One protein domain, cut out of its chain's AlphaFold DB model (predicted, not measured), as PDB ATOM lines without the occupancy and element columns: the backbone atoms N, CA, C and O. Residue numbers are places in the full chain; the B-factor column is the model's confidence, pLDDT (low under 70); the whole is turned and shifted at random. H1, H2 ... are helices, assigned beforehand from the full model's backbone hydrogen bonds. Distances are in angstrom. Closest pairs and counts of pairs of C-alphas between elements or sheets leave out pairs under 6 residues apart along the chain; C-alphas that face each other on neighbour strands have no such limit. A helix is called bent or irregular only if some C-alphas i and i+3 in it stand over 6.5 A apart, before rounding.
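AT A GLANCE: This is residues 43 to 125 of the 151 residues of an uncharacterized protein of Actinobacteria bacterium (UniProt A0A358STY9). Two helices, H1 and H5, run side by side in opposite directions at the core; H2 crosses the end of H1, and the short H3 and H4 pack on H5. From this compact body the last stretch, residues 114 to 125 with H6, sticks out as a tail. The printed part has 83 residues with six named helices, H1 to H6 in chain order, no named strand, and is all helix. The whole is compact, with a radius of gyration of the C-alphas of 13.0 A and spans of 38 by 27 by 26 A.

IN THESE COORDINATES: H1, residues 46 to 55, begins at C-alpha 46 (164.270, 200.540, 195.424) and is 14.2 A long. H2, residues 61 to 74, measures 19.9 A. H3 is residues 81 to 86, 8.6 A, and H4 residues 89 to 94, 8.7 A. H5, residues 99 to 114, is the longest at 22.4 A. H6, residues 119 to 125, 10.3 A, ends at C-alpha 125 (168.388, 185.011, 186.519); it is irregular, but only just: C-alphas 121 and 124 are 6.6 A apart.

HOW THE PARTS SIT: H5 is the hub. With residues 101 to 105 alone it touches H1, opposite ways at a shallow tilt of 14 degrees; the closest C-alphas, of Ile 54 and Gln 101, are 6.4 A apart. H3 touches H5 at a steep tilt of 59 degrees, C-alphas 81 and 109 being closest at 4.5 A. H4 touches H5, C-alphas 92 and 102 closest at 6.6 A. H2, with residues 64 to 68 alone, touches H1 at a steep tilt of 55 degrees, C-alphas 55 and 64 closest at 6.3 A. H2 and H5 are apart. Every O i to N i+4 pair is within hydrogen-bond range in H1 to H5; in H6 it is 1 of 3, and 1 of 4 for O i to N i+3.

THE WHOLE: The printed part has no cut and no long link. Residues 114 to 125 stand free; pLDDT is under 70 at residues 43 to 44 and 115 to 125.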
ATOM      1  N   ALA A  43     169.813 207.136 197.844       64.44
ATOM      2  CA  ALA A  43     168.938 207.946 198.693       64.44
ATOM      3  C   ALA A  43     167.449 207.645 198.439       64.44
ATOM      4  O   ALA A  43     166.609 207.880 199.299       64.44
ATOM      5  N   GLU A  44     167.131 207.114 197.257       67.31
ATOM      6  CA  GLU A  44     165.777 206.782 196.818       67.31
ATOM      7  C   GLU A  44     165.376 205.344 197.205       67.31
ATOM      8  O   GLU A  44     166.224 204.474 197.429       67.31
ATOM      9  N   SER A  45     164.067 205.079 197.286       76.69
ATOM     10  CA  SER A  45     163.552 203.720 197.497       76.69
ATOM     11  C   SER A  45     163.907 202.811 196.308       76.69
ATOM     12  O   SER A  45     164.098 203.282 195.190       76.69
ATOM     13  N   HIS A  46     163.977 201.490 196.512       77.25
ATOM     14  CA  HIS A  46     164.270 200.540 195.424       77.25
ATOM     15  C   HIS A  46     163.264 200.655 194.273       77.25
ATOM     16  O   HIS A  46     163.645 200.619 193.106       77.25
ATOM     17  N   PHE A  47     161.986 200.834 194.611       79.56
ATOM     18  CA  PHE A  47     160.936 201.069 193.631       79.56
ATOM     19  C   PHE A  47     161.196 202.358 192.846       79.56
ATOM     20  O   PHE A  47     161.225 202.314 191.622       79.56
ATOM     21  N   ALA A  48     161.509 203.467 193.527       81.56
ATOM     22  CA  ALA A  48     161.858 204.729 192.877       81.56
ATOM     23  C   ALA A  48     163.094 204.605 191.967       81.56
ATOM     24  O   ALA A  48     163.077 205.104 190.843       81.56
ATOM     25  N   ALA A  49     164.126 203.867 192.391       83.44
ATOM     26  CA  ALA A  49     165.309 203.604 191.572       83.44
ATOM     27  C   ALA A  49     164.974 202.824 190.291       83.44
ATOM     28  O   ALA A  49     165.475 203.152 189.214       83.44
ATOM     29  N   LEU A  50     164.119 201.802 190.392       83.50
ATOM     30  CA  LEU A  50     163.671 201.013 189.244       83.50
ATOM     31  C   LEU A  50     162.757 201.826 188.323       83.50
ATOM     32  O   LEU A  50     162.931 201.783 187.105       83.50
ATOM     33  N   THR A  51     161.850 202.628 188.884       86.56
ATOM     34  CA  THR A  51     161.037 203.588 188.129       86.56
ATOM     35  C   THR A  51     161.932 204.541 187.347       86.56
ATOM     36  O   THR A  51     161.790 204.648 186.129       86.56
ATOM     37  N   ARG A  52     162.918 205.164 188.002       86.62
ATOM     38  CA  ARG A  52     163.888 206.049 187.349       86.62
ATOM     39  C   ARG A  52     164.662 205.323 186.251       86.62
ATOM     40  O   ARG A  52     164.789 205.854 185.153       86.62
ATOM     41  N   ALA A  53     165.127 204.099 186.495       86.12
ATOM     42  CA  ALA A  53     165.825 203.308 185.483       86.12
ATOM     43  C   ALA A  53     164.955 203.051 184.239       86.12
ATOM     44  O   ALA A  53     165.448 203.215 183.126       86.12
ATOM     45  N   ILE A  54     163.672 202.707 184.410       86.25
ATOM     46  CA  ILE A  54     162.716 202.496 183.306       86.25
ATOM     47  C   ILE A  54     162.458 203.802 182.535       86.25
ATOM     48  O   ILE A  54     162.433 203.810 181.302       86.25
ATOM     49  N   VAL A  55     162.317 204.927 183.238       86.69
ATOM     50  CA  VAL A  55     162.116 206.238 182.601       86.69
ATOM     51  C   VAL A  55     163.333 206.656 181.775       86.69
ATOM     52  O   VAL A  55     163.175 207.214 180.697       86.69
ATOM     53  N   TYR A  56     164.547 206.343 182.227       89.62
ATOM     54  CA  TYR A  56     165.787 206.732 181.548       89.62
ATOM     55  C   TYR A  56     166.165 205.826 180.364       89.62
ATOM     56  O   TYR A  56     167.175 206.069 179.698       89.62
ATOM     57  N   GLN A  57     165.384 204.784 180.075       88.38
ATOM     58  CA  GLN A  57     165.665 203.892 178.952       88.38
ATOM     59  C   GLN A  57     165.590 204.642 177.623       88.38
ATOM     60  O   GLN A  57     164.590 205.279 177.323       88.38
ATOM     61  N   GLN A  58     166.635 204.499 176.800       80.75
ATOM     62  CA  GLN A  58     166.685 205.000 175.419       80.75
ATOM     63  C   GLN A  58     166.512 206.525 175.270       80.75
ATOM     64  O   GLN A  58     166.223 207.000 174.174       80.75
ATOM     65  N   LEU A  59     166.733 207.296 176.341       82.31
ATOM     66  CA  LEU A  59     166.607 208.754 176.347       82.31
ATOM     67  C   LEU A  59     167.930 209.445 176.688       82.31
ATOM     68  O   LEU A  59     168.741 208.942 177.467       82.31
ATOM     69  N   ALA A  60     168.121 210.648 176.140       84.06
ATOM     70  CA  ALA A  60     169.160 211.558 176.603       84.06
ATOM     71  C   ALA A  60     168.875 211.989 178.053       84.06
ATOM     72  O   ALA A  60     167.719 212.206 178.425       84.06
ATOM     73  N   GLY A  61     169.923 212.154 178.866       84.31
ATOM     74  CA  GLY A  61     169.786 212.386 180.311       84.31
ATOM     75  C   GLY A  61     168.910 213.589 180.683       84.31
ATOM     76  O   GLY A  61     168.142 213.503 181.636       84.31
ATOM     77  N   VAL A  62     168.968 214.673 179.901       88.62
ATOM     78  CA  VAL A  62     168.157 215.888 180.114       88.62
ATOM     79  C   VAL A  62     166.668 215.625 179.862       88.62
ATOM     80  O   VAL A  62     165.823 216.013 180.665       88.62
ATOM     81  N   VAL A  63     166.338 214.909 178.783       90.50
ATOM     82  CA  VAL A  63     164.950 214.555 178.437       90.50
ATOM     83  C   VAL A  63     164.370 213.609 179.485       90.50
ATOM     84  O   VAL A  63     163.260 213.819 179.976       90.50
ATOM     85  N   ALA A  64     165.148 212.597 179.872       88.38
ATOM     86  CA  ALA A  64     164.756 211.654 180.907       88.38
ATOM     87  C   ALA A  64     164.514 212.351 182.255       88.38
ATOM     88  O   ALA A  64     163.524 212.052 182.920       88.38
ATOM     89  N   ALA A  65     165.360 213.318 182.629       89.88
ATOM     90  CA  ALA A  65     165.179 214.109 183.844       89.88
ATOM     91  C   ALA A  65     163.877 214.926 183.817       89.88
ATOM     92  O   ALA A  65     163.142 214.929 184.803       89.88
ATOM     93  N   ALA A  66     163.549 215.558 182.686       93.88
ATOM     94  CA  ALA A  66     162.309 216.319 182.533       93.88
ATOM     95  C   ALA A  66     161.051 215.430 182.619       93.88
ATOM     96  O   ALA A  66     160.069 215.797 183.265       93.88
ATOM     97  N   ILE A  67     161.069 214.246 181.995       92.44
ATOM     98  CA  ILE A  67     159.967 213.268 182.086       92.44
ATOM     99  C   ILE A  67     159.839 212.739 183.517       92.44
ATOM    100  O   ILE A  67     158.742 212.706 184.073       92.44
ATOM    101  N   HIS A  68     160.959 212.374 184.143       92.44
ATOM    102  CA  HIS A  68     160.979 211.879 185.515       92.44
ATOM    103  C   HIS A  68     160.465 212.926 186.516       92.44
ATOM    104  O   HIS A  68     159.682 212.588 187.399       92.44
ATOM    105  N   GLY A  69     160.830 214.201 186.345       93.25
ATOM    106  CA  GLY A  69     160.311 215.302 187.160       93.25
ATOM    107  C   GLY A  69     158.793 215.464 187.045       93.25
ATOM    108  O   GLY A  69     158.107 215.549 188.062       93.25
ATOM    109  N   ARG A  70     158.244 215.420 185.821       95.19
ATOM    110  CA  ARG A  70     156.785 215.463 185.601       95.19
ATOM    111  C   ARG A  70     156.062 214.262 186.212       95.19
ATOM    112  O   ARG A  70     154.987 214.431 186.781       95.19
ATOM    113  N   LEU A  71     156.653 213.067 186.139       93.06
ATOM    114  CA  LEU A  71     156.106 211.867 186.775       93.06
ATOM    115  C   LEU A  71     156.060 212.003 188.305       93.06
ATOM    116  O   LEU A  71     155.033 211.708 188.909       93.06
ATOM    117  N   ILE A  72     157.143 212.473 188.932       92.69
ATOM    118  CA  ILE A  72     157.191 212.704 190.386       92.69
ATOM    119  C   ILE A  72     156.137 213.732 190.812       92.69
ATOM    120  O   ILE A  72     155.446 213.515 191.808       92.69
ATOM    121  N   ALA A  73     155.975 214.810 190.041       92.81
ATOM    122  CA  ALA A  73     154.951 215.816 190.303       92.81
ATOM    123  C   ALA A  73     153.536 215.216 190.233       92.81
ATOM    124  O   ALA A  73     152.736 215.428 191.142       92.81
ATOM    125  N   ALA A  74     153.248 214.395 189.214       91.25
ATOM    126  CA  ALA A  74     151.967 213.697 189.089       91.25
ATOM    127  C   ALA A  74     151.706 212.704 190.239       91.25
ATOM    128  O   ALA A  74     150.561 212.479 190.614       91.25
ATOM    129  N   LEU A  75     152.762 212.136 190.829       89.25
ATOM    130  CA  LEU A  75     152.691 211.226 191.977       89.25
ATOM    131  C   LEU A  75     152.620 211.947 193.338       89.25
ATOM    132  O   LEU A  75     152.607 211.291 194.383       89.25
ATOM    133  N   GLY A  76     152.600 213.282 193.365       87.56
ATOM    134  CA  GLY A  76     152.599 214.051 194.613       87.56
ATOM    135  C   GLY A  76     153.910 213.919 195.391       87.56
ATOM    136  O   GLY A  76     153.886 213.741 196.608       87.56
ATOM    137  N   ASN A  77     155.044 213.961 194.683       86.62
ATOM    138  CA  ASN A  77     156.415 213.927 195.210       86.62
ATOM    139  C   ASN A  77     156.852 212.632 195.914       86.62
ATOM    140  O   ASN A  77     157.943 212.578 196.479       86.62
ATOM    141  N   GLU A  78     156.053 211.568 195.837       85.38
ATOM    142  CA  GLU A  78     156.377 210.281 196.447       85.38
ATOM    143  C   GLU A  78     156.137 209.131 195.463       85.38
ATOM    144  O   GLU A  78     155.019 208.892 195.009       85.38
ATOM    145  N   VAL A  79     157.197 208.386 195.139       86.62
ATOM    146  CA  VAL A  79     157.132 207.279 194.177       86.62
ATOM    147  C   VAL A  79     156.834 205.974 194.916       86.62
ATOM    148  O   VAL A  79     157.737 205.318 195.439       86.62
ATOM    149  N   THR A  80     155.553 205.598 194.947       87.25
ATOM    150  CA  THR A  80     155.051 204.335 195.518       87.25
ATOM    151  C   THR A  80     154.248 203.543 194.483       87.25
ATOM    152  O   THR A  80     153.633 204.143 193.594       87.25
ATOM    153  N   PRO A  81     154.226 202.200 194.570       85.69
ATOM    154  CA  PRO A  81     153.488 201.376 193.614       85.69
ATOM    155  C   PRO A  81     151.978 201.648 193.652       85.69
ATOM    156  O   PRO A  81     151.339 201.670 192.606       85.69
ATOM    157  N   GLN A  82     151.419 201.955 194.825       88.31
ATOM    158  CA  GLN A  82     150.005 202.294 194.994       88.31
ATOM    159  C   GLN A  82     149.641 203.594 194.269       88.31
ATOM    160  O   GLN A  82     148.679 203.620 193.505       88.31
ATOM    161  N   ARG A  83     150.429 204.666 194.453       89.88
ATOM    162  CA  ARG A  83     150.175 205.946 193.769       89.88
ATOM    163  C   ARG A  83     150.348 205.830 192.260       89.88
ATOM    164  O   ARG A  83     149.599 206.444 191.508       89.88
ATOM    165  N   LEU A  84     151.303 205.017 191.812       90.25
ATOM    166  CA  LEU A  84     151.514 204.778 190.391       90.25
ATOM    167  C   LEU A  84     150.343 204.020 189.747       90.25
ATOM    168  O   LEU A  84     149.954 204.360 188.634       90.25
ATOM    169  N   LEU A  85     149.765 203.030 190.431       89.81
ATOM    170  CA  LEU A  85     148.583 202.315 189.934       89.81
ATOM    171  C   LEU A  85     147.306 203.158 189.995       89.81
ATOM    172  O   LEU A  85     146.426 202.970 189.160       89.81
ATOM    173  N   ALA A  86     147.220 204.099 190.936       91.31
ATOM    174  CA  ALA A  86     146.105 205.036 191.035       91.31
ATOM    175  C   ALA A  86     146.116 206.121 189.939       91.31
ATOM    176  O   ALA A  86     145.093 206.765 189.706       91.31
ATOM    177  N   LEU A  87     147.249 206.345 189.258       90.44
ATOM    178  CA  LEU A  87     147.338 207.337 188.187       90.44
ATOM    179  C   LEU A  87     146.631 206.867 186.901       90.44
ATOM    180  O   LEU A  87     146.907 205.770 186.398       90.44
ATOM    181  N   PRO A  88     145.794 207.722 186.283       90.56
ATOM    182  CA  PRO A  88     145.172 207.403 185.007       90.56
ATOM    183  C   PRO A  88     146.207 207.373 183.873       90.56
ATOM    184  O   PRO A  88     147.179 208.133 183.859       90.56
ATOM    185  N   ASP A  89     145.953 206.554 182.850       84.38
ATOM    186  CA  ASP A  89     146.793 206.449 181.647       84.38
ATOM    187  C   ASP A  89     147.063 207.781 180.947       84.38
ATOM    188  O   ASP A  89     148.153 208.011 180.415       84.38
ATOM    189  N   GLY A  90     146.073 208.676 180.956       87.88
ATOM    190  CA  GLY A  90     146.222 210.027 180.424       87.88
ATOM    191  C   GLY A  90     147.344 210.803 181.114       87.88
ATOM    192  O   GLY A  90     148.140 211.440 180.435       87.88
ATOM    193  N   ALA A  91     147.475 210.683 182.438       89.44
ATOM    194  CA  ALA A  91     148.502 211.392 183.198       89.44
ATOM    195  C   ALA A  91     149.913 210.876 182.882       89.44
ATOM    196  O   ALA A  91     150.839 211.673 182.723       89.44
ATOM    197  N   LEU A  92     150.078 209.559 182.708       88.44
ATOM    198  CA  LEU A  92     151.364 208.968 182.314       88.44
ATOM    199  C   LEU A  92     151.793 209.427 180.912       88.44
ATOM    200  O   LEU A  92     152.962 209.759 180.702       88.44
ATOM    201  N   ARG A  93     150.847 209.514 179.966       89.19
ATOM    202  CA  ARG A  93     151.114 210.050 178.621       89.19
ATOM    203  C   ARG A  93     151.470 211.536 178.656       89.19
ATOM    204  O   ARG A  93     152.454 211.930 178.036       89.19
ATOM    205  N   THR A  94     150.752 212.348 179.434       90.44
ATOM    206  CA  THR A  94     151.055 213.782 179.607       90.44
ATOM    207  C   THR A  94     152.418 214.018 180.268       90.44
ATOM    208  O   THR A  94     153.113 214.981 179.935       90.44
ATOM    209  N   ALA A  95     152.864 213.114 181.146       90.81
ATOM    210  CA  ALA A  95     154.219 213.138 181.701       90.81
ATOM    211  C   ALA A  95     155.314 212.865 180.648       90.81
ATOM    212  O   ALA A  95     156.488 213.134 180.902       90.81
ATOM    213  N   GLY A  96     154.946 212.392 179.452       90.38
ATOM    214  CA  GLY A  96     155.861 212.090 178.352       90.38
ATOM    215  C   GLY A  96     156.371 210.651 178.345       90.38
ATOM    216  O   GLY A  96     157.373 210.376 177.688       90.38
ATOM    217  N   LEU A  97     155.720 209.738 179.074       88.31
ATOM    218  CA  LEU A  97     156.075 208.320 179.046       88.31
ATOM    219  C   LEU A  97     155.583 207.674 177.753       88.31
ATOM    220  O   LEU A  97     154.435 207.860 177.342       88.31
ATOM    221  N   SER A  98     156.432 206.847 177.145       89.25
ATOM    222  CA  SER A  98     155.985 205.959 176.071       89.25
ATOM    223  C   SER A  98     155.019 204.896 176.608       89.25
ATOM    224  O   SER A  98     155.065 204.529 177.786       89.25
ATOM    225  N   ALA A  99     154.182 204.335 175.731       84.50
ATOM    226  CA  ALA A  99     153.277 203.241 176.095       84.50
ATOM    227  C   ALA A  99     154.031 202.035 176.690       84.50
ATOM    228  O   ALA A  99     153.582 201.441 177.668       84.50
ATOM    229  N   ALA A 100     155.219 201.727 176.157       83.81
ATOM    230  CA  ALA A 100     156.075 200.663 176.671       83.81
ATOM    231  C   ALA A 100     156.552 200.951 178.103       83.81
ATOM    232  O   ALA A 100     156.473 200.077 178.964       83.81
ATOM    233  N   GLN A 101     156.999 202.178 178.390       85.62
ATOM    234  CA  GLN A 101     157.423 202.564 179.740       85.62
ATOM    235  C   GLN A 101     156.253 202.550 180.725       85.62
ATOM    236  O   GLN A 101     156.398 202.012 181.819       85.62
ATOM    237  N   ALA A 102     155.084 203.062 180.333       87.56
ATOM    238  CA  ALA A 102     153.885 203.030 181.170       87.56
ATOM    239  C   ALA A 102     153.453 201.591 181.510       87.56
ATOM    240  O   ALA A 102     153.201 201.286 182.676       87.56
ATOM    241  N   ALA A 103     153.443 200.685 180.525       85.44
ATOM    242  CA  ALA A 103     153.144 199.269 180.747       85.44
ATOM    243  C   ALA A 103     154.161 198.607 181.693       85.44
ATOM    244  O   ALA A 103     153.772 197.925 182.638       85.44
ATOM    245  N   SER A 104     155.456 198.879 181.491       82.50
ATOM    246  CA  SER A 104     156.539 198.362 182.346       82.50
ATOM    247  C   SER A 104     156.388 198.814 183.798       82.50
ATOM    248  O   SER A 104     156.602 198.043 184.729       82.50
ATOM    249  N   LEU A 105     156.036 200.086 183.998       86.56
ATOM    250  CA  LEU A 105     155.863 200.682 185.317       86.56
ATOM    251  C   LEU A 105     154.655 200.084 186.049       86.56
ATOM    252  O   LEU A 105     154.752 199.804 187.243       86.56
ATOM    253  N   ARG A 106     153.545 199.831 185.343       88.00
ATOM    254  CA  ARG A 106     152.383 199.139 185.922       88.00
ATOM    255  C   ARG A 106     152.685 197.700 186.293       88.00
ATOM    256  O   ARG A 106     152.379 197.297 187.408       88.00
ATOM    257  N   ASP A 107     153.317 196.958 185.390       84.12
ATOM    258  CA  ASP A 107     153.735 195.578 185.640       84.12
ATOM    259  C   ASP A 107     154.663 195.492 186.862       84.12
ATOM    260  O   ASP A 107     154.458 194.665 187.751       84.12
ATOM    261  N   LEU A 108     155.626 196.416 186.972       82.31
ATOM    262  CA  LEU A 108     156.485 196.532 188.148       82.31
ATOM    263  C   LEU A 108     155.677 196.813 189.424       82.31
ATOM    264  O   LEU A 108     155.932 196.183 190.448       82.31
ATOM    265  N   ALA A 109     154.723 197.744 189.390       85.56
ATOM    266  CA  ALA A 109     153.930 198.094 190.566       85.56
ATOM    267  C   ALA A 109     153.033 196.950 191.042       85.56
ATOM    268  O   ALA A 109     152.993 196.688 192.243       85.56
ATOM    269  N   VAL A 110     152.385 196.237 190.117       83.88
ATOM    270  CA  VAL A 110     151.603 195.036 190.439       83.88
ATOM    271  C   VAL A 110     152.504 193.990 191.087       83.88
ATOM    272  O   VAL A 110     152.210 193.544 192.188       83.88
ATOM    273  N   LYS A 111     153.657 193.668 190.488       80.12
ATOM    274  CA  LYS A 111     154.586 192.658 191.028       80.12
ATOM    275  C   LYS A 111     155.143 193.015 192.402       80.12
ATOM    276  O   LYS A 111     155.346 192.138 193.235       80.12
ATOM    277  N   VAL A 112     155.400 194.297 192.655       80.44
ATOM    278  CA  VAL A 112     155.882 194.757 193.966       80.44
ATOM    279  C   VAL A 112     154.802 194.618 195.043       80.44
ATOM    280  O   VAL A 112     155.152 194.358 196.194       80.44
ATOM    281  N   LEU A 113     153.525 194.764 194.680       79.56
ATOM    282  CA  LEU A 113     152.396 194.583 195.594       79.56
ATOM    283  C   LEU A 113     151.989 193.113 195.773       79.56
ATOM    284  O   LEU A 113     151.587 192.748 196.872       79.56
ATOM    285  N   ASP A 114     152.107 192.295 194.725       71.94
ATOM    286  CA  ASP A 114     151.613 190.914 194.690       71.94
ATOM    287  C   ASP A 114     152.569 189.943 195.403       71.94
ATOM    288  O   ASP A 114     152.203 189.279 196.369       71.94
ATOM    289  N   ALA A 115     153.847 189.928 195.021       56.78
ATOM    290  CA  ALA A 115     154.895 189.242 195.767       56.78
ATOM    291  C   ALA A 115     156.266 189.646 195.226       56.78
ATOM    292  O   ALA A 115     156.579 189.476 194.048       56.78
ATOM    293  N   THR A 116     157.139 190.137 196.108       54.19
ATOM    294  CA  THR A 116     158.554 190.321 195.765       54.19
ATOM    295  C   THR A 116     159.168 188.946 195.470       54.19
ATOM    296  O   THR A 116     159.116 188.096 196.362       54.19
ATOM    297  N   PRO A 117     159.773 188.706 194.288       54.56
ATOM    298  CA  PRO A 117     160.394 187.422 193.983       54.56
ATOM    299  C   PRO A 117     161.446 187.086 195.040       54.56
ATOM    300  O   PRO A 117     162.264 187.925 195.445       54.56
ATOM    301  N   THR A 118     161.394 185.854 195.532       46.50
ATOM    302  CA  THR A 118     162.256 185.385 196.613       46.50
ATOM    303  C   THR A 118     163.700 185.339 196.111       46.50
ATOM    304  O   THR A 118     163.954 185.051 194.947       46.50
ATOM    305  N   ALA A 119     164.690 185.577 196.981       42.81
ATOM    306  CA  ALA A 119     166.112 185.572 196.595       42.81
ATOM    307  C   ALA A 119     166.548 184.309 195.814       42.81
ATOM    308  O   ALA A 119     167.440 184.390 194.980       42.81
ATOM    309  N   ARG A 120     165.882 183.173 196.055       43.31
ATOM    310  CA  ARG A 120     166.081 181.892 195.360       43.31
ATOM    311  C   ARG A 120     165.627 181.901 193.893       43.31
ATOM    312  O   ARG A 120     166.208 181.206 193.074       43.31
ATOM    313  N   GLU A 121     164.609 182.689 193.561       53.12
ATOM    314  CA  GLU A 121     164.064 182.823 192.202       53.12
ATOM    315  C   GLU A 121     164.895 183.802 191.361       53.12
ATOM    316  O   GLU A 121     164.965 183.690 190.140       53.12
ATOM    317  N   LEU A 122     165.583 184.739 192.024       51.94
ATOM    318  CA  LEU A 122     166.493 185.697 191.393       51.94
ATOM    319  C   LEU A 122     167.887 185.112 191.102       51.94
ATOM    320  O   LEU A 122     168.581 185.626 190.226       51.94
ATOM    321  N   GLU A 123     168.302 184.049 191.799       49.69
ATOM    322  CA  GLU A 123     169.604 183.390 191.597       49.69
ATOM    323  C   GLU A 123     169.841 182.880 190.162       49.69
ATOM    324  O   GLU A 123     170.858 183.263 189.579       49.69
ATOM    325  N   PRO A 124     168.940 182.093 189.537       54.81
ATOM    326  CA  PRO A 124     169.163 181.603 188.173       54.81
ATOM    327  C   PRO A 124     169.132 182.724 187.122       54.81
ATOM    328  O   PRO A 124     169.807 182.635 186.100       54.81
ATOM    329  N   LEU A 125     168.410 183.821 187.383       53.88
ATOM    330  CA  LEU A 125     168.388 185.011 186.519       53.88
ATOM    331  C   LEU A 125     169.686 185.835 186.611       53.88
ATOM    332  O   LEU A 125     170.006 186.584 185.686       53.88
TER     333      LEU A 125